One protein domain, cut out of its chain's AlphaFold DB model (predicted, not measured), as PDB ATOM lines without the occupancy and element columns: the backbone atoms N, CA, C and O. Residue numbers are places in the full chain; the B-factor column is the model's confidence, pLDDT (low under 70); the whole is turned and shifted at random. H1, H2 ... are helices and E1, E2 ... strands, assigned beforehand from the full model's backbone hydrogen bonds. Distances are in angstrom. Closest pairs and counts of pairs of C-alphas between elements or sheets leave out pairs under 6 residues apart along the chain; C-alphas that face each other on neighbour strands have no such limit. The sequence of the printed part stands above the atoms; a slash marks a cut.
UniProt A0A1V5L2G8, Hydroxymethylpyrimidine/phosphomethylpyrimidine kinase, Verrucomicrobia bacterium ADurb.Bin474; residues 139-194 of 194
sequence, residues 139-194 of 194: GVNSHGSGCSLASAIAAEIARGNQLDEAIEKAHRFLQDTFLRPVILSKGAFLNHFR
ATOM      1  N   GLY A 139      17.421 -33.110 -34.267       90.81
ATOM      2  CA  GLY A 139      16.263 -33.567 -33.486       90.81
ATOM      3  C   GLY A 139      14.905 -33.426 -34.178       90.81
ATOM      4  O   GLY A 139      13.891 -33.752 -33.569       90.81
ATOM      5  N   VAL A 140      14.877 -33.003 -35.443       92.38
ATOM      6  CA  VAL A 140      13.662 -32.920 -36.262       92.38
ATOM      7  C   VAL A 140      13.793 -33.852 -37.457       92.38
ATOM      8  O   VAL A 140      14.824 -33.886 -38.131       92.38
ATOM      9  N   ASN A 141      12.737 -34.611 -37.728       90.50
ATOM     10  CA  ASN A 141      12.668 -35.464 -38.898       90.50
ATOM     11  C   ASN A 141      12.689 -34.603 -40.171       90.50
ATOM     12  O   ASN A 141      11.762 -33.838 -40.431       90.50
ATOM     13  N   SER A 142      13.755 -34.742 -40.961       88.25
ATOM     14  CA  SER A 142      13.992 -33.989 -42.194       88.25
ATOM     15  C   SER A 142      13.327 -34.611 -43.426       88.25
ATOM     16  O   SER A 142      13.500 -34.106 -44.540       88.25
ATOM     17  N   HIS A 143      12.572 -35.702 -43.264       88.00
ATOM     18  CA  HIS A 143      11.830 -36.316 -44.356       88.00
ATOM     19  C   HIS A 143      10.877 -35.297 -44.996       88.00
ATOM     20  O   HIS A 143      10.155 -34.574 -44.313       88.00
ATOM     21  N   GLY A 144      10.907 -35.213 -46.327       87.69
ATOM     22  CA  GLY A 144      10.123 -34.235 -47.083       87.69
ATOM     23  C   GLY A 144      10.715 -32.821 -47.139       87.69
ATOM     24  O   GLY A 144      10.141 -31.973 -47.819       87.69
ATOM     25  N   SER A 145      11.863 -32.546 -46.507       92.25
ATOM     26  CA  SER A 145      12.518 -31.223 -46.570       92.25
ATOM     27  C   SER A 145      12.857 -30.794 -48.003       92.25
ATOM     28  O   SER A 145      12.601 -29.652 -48.367       92.25
ATOM     29  N   GLY A 146      13.327 -31.719 -48.850       92.75
ATOM     30  CA  GLY A 146      13.565 -31.464 -50.277       92.75
ATOM     31  C   GLY A 146      12.293 -31.060 -51.034       92.75
ATOM     32  O   GLY A 146      12.273 -30.010 -51.674       92.75
ATOM     33  N   CYS A 147      11.210 -31.831 -50.883       94.62
ATOM     34  CA  CYS A 147       9.911 -31.500 -51.478       94.62
ATOM     35  C   CYS A 147       9.377 -30.154 -50.973       94.62
ATOM     36  O   CYS A 147       8.795 -29.393 -51.747       94.62
ATOM     37  N   SER A 148       9.577 -29.866 -49.685       95.94
ATOM     38  CA  SER A 148       9.155 -28.618 -49.044       95.94
ATOM     39  C   SER A 148       9.915 -27.427 -49.620       95.94
ATOM     40  O   SER A 148       9.289 -26.441 -49.992       95.94
ATOM     41  N   LEU A 149      11.238 -27.551 -49.778       97.19
ATOM     42  CA  LEU A 149      12.080 -26.528 -50.396       97.19
ATOM     43  C   LEU A 149      11.637 -26.244 -51.833       97.19
ATOM     44  O   LEU A 149      11.353 -25.100 -52.167       97.19
ATOM     45  N   ALA A 150      11.511 -27.278 -52.669       98.06
ATOM     46  CA  ALA A 150      11.098 -27.113 -54.064       98.06
ATOM     47  C   ALA A 150       9.693 -26.496 -54.194       98.06
ATOM     48  O   ALA A 150       9.462 -25.652 -55.059       98.06
ATOM     49  N   SER A 151       8.763 -26.877 -53.311       98.19
ATOM     50  CA  SER A 151       7.407 -26.310 -53.288       98.19
ATOM     51  C   SER A 151       7.408 -24.848 -52.840       98.19
ATOM     52  O   SER A 151       6.730 -24.026 -53.451       98.19
ATOM     53  N   ALA A 152       8.202 -24.502 -51.822       98.31
ATOM     54  CA  ALA A 152       8.353 -23.127 -51.360       98.31
ATOM     55  C   ALA A 152       9.013 -22.234 -52.426       98.31
ATOM     56  O   ALA A 152       8.550 -21.120 -52.646       98.31
ATOM     57  N   ILE A 153      10.019 -22.736 -53.156       98.75
ATOM     58  CA  ILE A 153      10.617 -22.016 -54.293       98.75
ATOM     59  C   ILE A 153       9.554 -21.732 -55.358       98.75
ATOM     60  O   ILE A 153       9.407 -20.588 -55.783       98.75
ATOM     61  N   ALA A 154       8.782 -22.744 -55.768       98.62
ATOM     62  CA  ALA A 154       7.722 -22.562 -56.759       98.62
ATOM     63  C   ALA A 154       6.661 -21.549 -56.289       98.62
ATOM     64  O   ALA A 154       6.236 -20.701 -57.071       98.62
ATOM     65  N   ALA A 155       6.277 -21.588 -55.009       98.38
ATOM     66  CA  ALA A 155       5.335 -20.634 -54.427       98.38
ATOM     67  C   ALA A 155       5.875 -19.194 -54.431       98.38
ATOM     68  O   ALA A 155       5.144 -18.261 -54.762       98.38
ATOM     69  N   GLU A 156       7.154 -18.990 -54.113       98.62
ATOM     70  CA  GLU A 156       7.768 -17.663 -54.158       98.62
ATOM     71  C   GLU A 156       7.958 -17.158 -55.597       98.62
ATOM     72  O   GLU A 156       7.749 -15.973 -55.853       98.62
ATOM     73  N   ILE A 157       8.255 -18.033 -56.561       98.38
ATOM     74  CA  ILE A 157       8.251 -17.656 -57.983       98.38
ATOM     75  C   ILE A 157       6.838 -17.241 -58.423       98.38
ATOM     76  O   ILE A 157       6.672 -16.213 -59.077       98.38
ATOM     77  N   ALA A 158       5.802 -17.981 -58.011       97.62
ATOM     78  CA  ALA A 158       4.407 -17.642 -58.305       97.62
ATOM     79  C   ALA A 158       3.989 -16.270 -57.741       97.62
ATOM     80  O   ALA A 158       3.175 -15.577 -58.354       97.62
ATOM     81  N   ARG A 159       4.581 -15.853 -56.612       97.69
ATOM     82  CA  ARG A 159       4.420 -14.515 -56.010       97.69
ATOM     83  C   ARG A 159       5.144 -13.398 -56.776       97.69
ATOM     84  O   ARG A 159       4.985 -12.234 -56.425       97.69
ATOM     85  N   GLY A 160       5.902 -13.728 -57.823       97.19
ATOM     86  CA  GLY A 160       6.609 -12.772 -58.677       97.19
ATOM     87  C   GLY A 160       8.044 -12.468 -58.247       97.19
ATOM     88  O   GLY A 160       8.661 -11.569 -58.817       97.19
ATOM     89  N   ASN A 161       8.589 -13.198 -57.269       98.25
ATOM     90  CA  ASN A 161       9.979 -13.018 -56.862       98.25
ATOM     91  C   ASN A 161      10.940 -13.556 -57.929       98.25
ATOM     92  O   ASN A 161      10.657 -14.549 -58.605       98.25
ATOM     93  N   GLN A 162      12.113 -12.930 -58.032       96.50
ATOM     94  CA  GLN A 162      13.204 -13.457 -58.853       96.50
ATOM     95  C   GLN A 162      13.742 -14.763 -58.262       96.50
ATOM     96  O   GLN A 162      13.609 -15.010 -57.065       96.50
ATOM     97  N   LEU A 163      14.377 -15.595 -59.091       96.50
ATOM     98  CA  LEU A 163      14.782 -16.951 -58.704       96.50
ATOM     99  C   LEU A 163      15.653 -16.983 -57.438       96.50
ATOM    100  O   LEU A 163      15.393 -17.779 -56.540       96.50
ATOM    101  N   ASP A 164      16.645 -16.097 -57.338       96.06
ATOM    102  CA  ASP A 164      17.543 -16.054 -56.179       96.06
ATOM    103  C   ASP A 164      16.798 -15.683 -54.892       96.06
ATOM    104  O   ASP A 164      16.980 -16.318 -53.855       96.06
ATOM    105  N   GLU A 165      15.912 -14.689 -54.978       98.00
ATOM    106  CA  GLU A 165      15.078 -14.249 -53.860       98.00
ATOM    107  C   GLU A 165      14.080 -15.340 -53.455       98.00
ATOM    108  O   GLU A 165      13.866 -15.579 -52.265       98.00
ATOM    109  N   ALA A 166      13.497 -16.041 -54.431       98.56
ATOM    110  CA  ALA A 166      12.601 -17.163 -54.190       98.56
ATOM    111  C   ALA A 166      13.317 -18.302 -53.452       98.56
ATOM    112  O   ALA A 166      12.773 -18.852 -52.494       98.56
ATOM    113  N   ILE A 167      14.554 -18.619 -53.846       98.44
ATOM    114  CA  ILE A 167      15.381 -19.622 -53.170       98.44
ATOM    115  C   ILE A 167      15.732 -19.170 -51.751       98.44
ATOM    116  O   ILE A 167      15.593 -19.958 -50.817       98.44
ATOM    117  N   GLU A 168      16.130 -17.915 -51.549       98.19
ATOM    118  CA  GLU A 168      16.439 -17.387 -50.216       98.19
ATOM    119  C   GLU A 168      15.217 -17.419 -49.280       98.19
ATOM    120  O   GLU A 168      15.310 -17.865 -48.132       98.19
ATOM    121  N   LYS A 169      14.046 -16.983 -49.758       98.31
ATOM    122  CA  LYS A 169      12.785 -17.043 -49.000       98.31
ATOM    123  C   LYS A 169      12.372 -18.480 -48.693       98.31
ATOM    124  O   LYS A 169      11.976 -18.761 -47.564       98.31
ATOM    125  N   ALA A 170      12.531 -19.399 -49.642       98.12
ATOM    126  CA  ALA A 170      12.240 -20.813 -49.435       98.12
ATOM    127  C   ALA A 170      13.155 -21.461 -48.381       98.12
ATOM    128  O   ALA A 170      12.681 -22.241 -47.556       98.12
ATOM    129  N   HIS A 171      14.443 -21.101 -48.349       97.44
ATOM    130  CA  HIS A 171      15.361 -21.537 -47.292       97.44
ATOM    131  C   HIS A 171      14.949 -21.002 -45.918       97.44
ATOM    132  O   HIS A 171      14.981 -21.754 -44.942       97.44
ATOM    133  N   ARG A 172      14.531 -19.731 -45.832       96.75
ATOM    134  CA  ARG A 172      14.009 -19.146 -44.584       96.75
ATOM    135  C   ARG A 172      12.758 -19.874 -44.099       96.75
ATOM    136  O   ARG A 172      12.721 -20.288 -42.945       96.75
ATOM    137  N   PHE A 173      11.793 -20.102 -44.988       97.00
ATOM    138  CA  PHE A 173      10.602 -20.897 -44.682       97.00
ATOM    139  C   PHE A 173      10.978 -22.286 -44.151       97.00
ATOM    140  O   PHE A 173      10.513 -22.690 -43.089       97.00
ATOM    141  N   LEU A 174      11.867 -23.001 -44.849       95.81
ATOM    142  CA  LEU A 174      12.284 -24.337 -44.434       95.81
ATOM    143  C   LEU A 174      12.953 -24.316 -43.052       95.81
ATOM    144  O   LEU A 174      12.602 -25.136 -42.205       95.81
ATOM    145  N   GLN A 175      13.855 -23.367 -42.795       95.19
ATOM    146  CA  GLN A 175      14.470 -23.188 -41.475       95.19
ATOM    147  C   GLN A 175      13.425 -22.968 -40.377       95.19
ATOM    148  O   GLN A 175      13.508 -23.598 -39.323       95.19
ATOM    149  N   ASP A 176      12.406 -22.152 -40.628       95.69
ATOM    150  CA  ASP A 176      11.325 -21.925 -39.668       95.69
ATOM    151  C   ASP A 176      10.523 -23.204 -39.383       95.69
ATOM    152  O   ASP A 176      10.167 -23.461 -38.227       95.69
ATOM    153  N   THR A 177      10.303 -24.056 -40.395       95.56
ATOM    154  CA  THR A 177       9.629 -25.356 -40.204       95.56
ATOM    155  C   THR A 177      10.415 -26.301 -39.289       95.56
ATOM    156  O   THR A 177       9.808 -27.098 -38.571       95.56
ATOM    157  N   PHE A 178      11.749 -26.192 -39.289       94.69
ATOM    158  CA  PHE A 178      12.644 -26.937 -38.405       94.69
ATOM    159  C   PHE A 178      12.742 -26.314 -37.008       94.69
ATOM    160  O   PHE A 178      12.802 -27.044 -36.024       94.69
ATOM    161  N   LEU A 179      12.753 -24.982 -36.893       95.56
ATOM    162  CA  LEU A 179      12.825 -24.278 -35.604       95.56
ATOM    163  C   LEU A 179      11.534 -24.399 -34.790       95.56
ATOM    164  O   LEU A 179      11.559 -24.282 -33.565       95.56
ATOM    165  N   ARG A 180      10.395 -24.607 -35.457       94.50
ATOM    166  CA  ARG A 180       9.069 -24.694 -34.826       94.50
ATOM    167  C   ARG A 180       8.351 -25.988 -35.211       94.50
ATOM    168  O   ARG A 180       7.241 -25.911 -35.748       94.50
ATOM    169  N   PRO A 181       8.952 -27.161 -34.958       95.44
ATOM    170  CA  PRO A 181       8.436 -28.422 -35.461       95.44
ATOM    171  C   PRO A 181       7.087 -28.769 -34.824       95.44
ATOM    172  O   PRO A 181       6.773 -28.350 -33.707       95.44
ATOM    173  N   VAL A 182       6.292 -29.579 -35.520       94.25
ATOM    174  CA  VAL A 182       5.117 -30.218 -34.919       94.25
ATOM    175  C   VAL A 182       5.604 -31.402 -34.092       94.25
ATOM    176  O   VAL A 182       6.263 -32.303 -34.613       94.25
ATOM    177  N   ILE A 183       5.279 -31.402 -32.800       95.00
ATOM    178  CA  ILE A 183       5.609 -32.503 -31.894       95.00
ATOM    179  C   ILE A 183       4.451 -33.495 -31.887       95.00
ATOM    180  O   ILE A 183       3.340 -33.166 -31.476       95.00
ATOM    181  N   LEU A 184       4.721 -34.714 -32.345       92.12
ATOM    182  CA  LEU A 184       3.789 -35.838 -32.327       92.12
ATOM    183  C   LEU A 184       4.361 -36.965 -31.461       92.12
ATOM    184  O   LEU A 184       5.544 -36.974 -31.122       92.12
ATOM    185  N   SER A 185       3.544 -37.974 -31.153       89.75
ATOM    186  CA  SER A 185       3.958 -39.126 -30.330       89.75
ATOM    187  C   SER A 185       5.187 -39.875 -30.863       89.75
ATOM    188  O   SER A 185       5.863 -40.561 -30.104       89.75
ATOM    189  N   LYS A 186       5.489 -39.740 -32.160       88.38
ATOM    190  CA  LYS A 186       6.617 -40.390 -32.845       88.38
ATOM    191  C   LYS A 186       7.822 -39.469 -33.092       88.38
ATOM    192  O   LYS A 186       8.736 -39.872 -33.803       88.38
ATOM    193  N   GLY A 187       7.828 -38.252 -32.542       93.00
ATOM    194  CA  GLY A 187       8.943 -37.306 -32.646       93.00
ATOM    195  C   GLY A 187       8.544 -35.921 -33.155       93.00
ATOM    196  O   GLY A 187       7.367 -35.563 -33.191       93.00
ATOM    197  N   ALA A 188       9.550 -35.138 -33.542       94.75
ATOM    198  CA  ALA A 188       9.388 -33.796 -34.087       94.75
ATOM    199  C   ALA A 188       9.445 -33.825 -35.622       94.75
ATOM    200  O   ALA A 188      10.343 -34.442 -36.201       94.75
ATOM    201  N   PHE A 189       8.504 -33.152 -36.279       94.31
ATOM    202  CA  PHE A 189       8.350 -33.133 -37.736       94.31
ATOM    203  C   PHE A 189       8.304 -31.698 -38.265       94.31
ATOM    204  O   PHE A 189       7.939 -30.779 -37.531       94.31
ATOM    205  N   LEU A 190       8.647 -31.512 -39.543       93.69
ATOM    206  CA  LEU A 190       8.547 -30.217 -40.222       93.69
ATOM    207  C   LEU A 190       7.145 -29.615 -40.054       93.69
ATOM    208  O   LEU A 190       6.140 -30.300 -40.242       93.69
ATOM    209  N   ASN A 191       7.087 -28.331 -39.708       94.00
ATOM    210  CA  ASN A 191       5.837 -27.594 -39.561       94.00
ATOM    211  C   ASN A 191       5.558 -26.694 -40.766       94.00
ATOM    212  O   ASN A 191       6.026 -25.560 -40.811       94.00
ATOM    213  N   HIS A 192       4.764 -27.182 -41.718       91.44
ATOM    214  CA  HIS A 192       4.409 -26.442 -42.938       91.44
ATOM    215  C   HIS A 192       3.311 -25.385 -42.752       91.44
ATOM    216  O   HIS A 192       2.987 -24.687 -43.705       91.44
ATOM    217  N   PHE A 193       2.723 -25.258 -41.559       85.88
ATOM    218  CA  PHE A 193       1.602 -24.345 -41.283       85.88
ATOM    219  C   PHE A 193       2.050 -22.942 -40.833       85.88
ATOM    220  O   PHE A 193       1.311 -22.262 -40.115       85.88
ATOM    221  N   ARG A 194       3.278 -22.536 -41.160       65.88
ATOM    222  CA  ARG A 194       3.900 -21.294 -40.685       65.88
ATOM    223  C   ARG A 194       4.167 -20.311 -41.808       65.88
ATOM    224  O   ARG A 194       4.485 -20.766 -42.925       65.88
TER     225      ARG A 194
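AT A GLANCE: This is residues 139 to 194 of the 194 residues of the protein "Hydroxymethylpyrimidine/phosphomethylpyrimidine kinase" of Verrucomicrobia bacterium ADurb.Bin474 (UniProt A0A1V5L2G8). A helical hairpin of H1 and H2, two helices splayed at 44 degrees, makes most of a rod, and a small strand hairpin, E1 and E2, makes its other end. The last residues, 190 to 194, fold back beside H2. The 56 printed residues, mostly helix, run H1, H2, E1, E2, with E1 and E2 antiparallel. The whole is only just compact, close to loose, with a radius of gyration of the C-alphas of 11.9 A and spans of 39 by 16 by 15 A.

HOW THE PARTS SIT: H1, residues 145 to 158, and H2, residues 163 to 179, touch and run opposite ways at a steep tilt of 44 degrees; their closest C-alphas, of Glu 156 and Ala 166, are 4.9 A apart. In both, every O i to N i+4 pair is within hydrogen-bond range. E1, residues 182 to 184, and E2, residues 187 to 189, form an antiparallel hairpin, with N 182 and O 189 within hydrogen-bond range at 2.9 A. H1 is apart from both strands.

IN THESE COORDINATES: H1 begins at C-alpha 145 (12.518, -31.223, -46.570) and is 19.7 A long; H2 is 24.3 A long. E2 ends at C-alpha 189 (8.350, -33.133, -37.736).

THE WHOLE: The farthest C-alphas, of Gln 162 and Ser 185, are 39.5 A apart. The printed part has no cut, its three links are tight, and Arg 194 is under 70 in pLDDT.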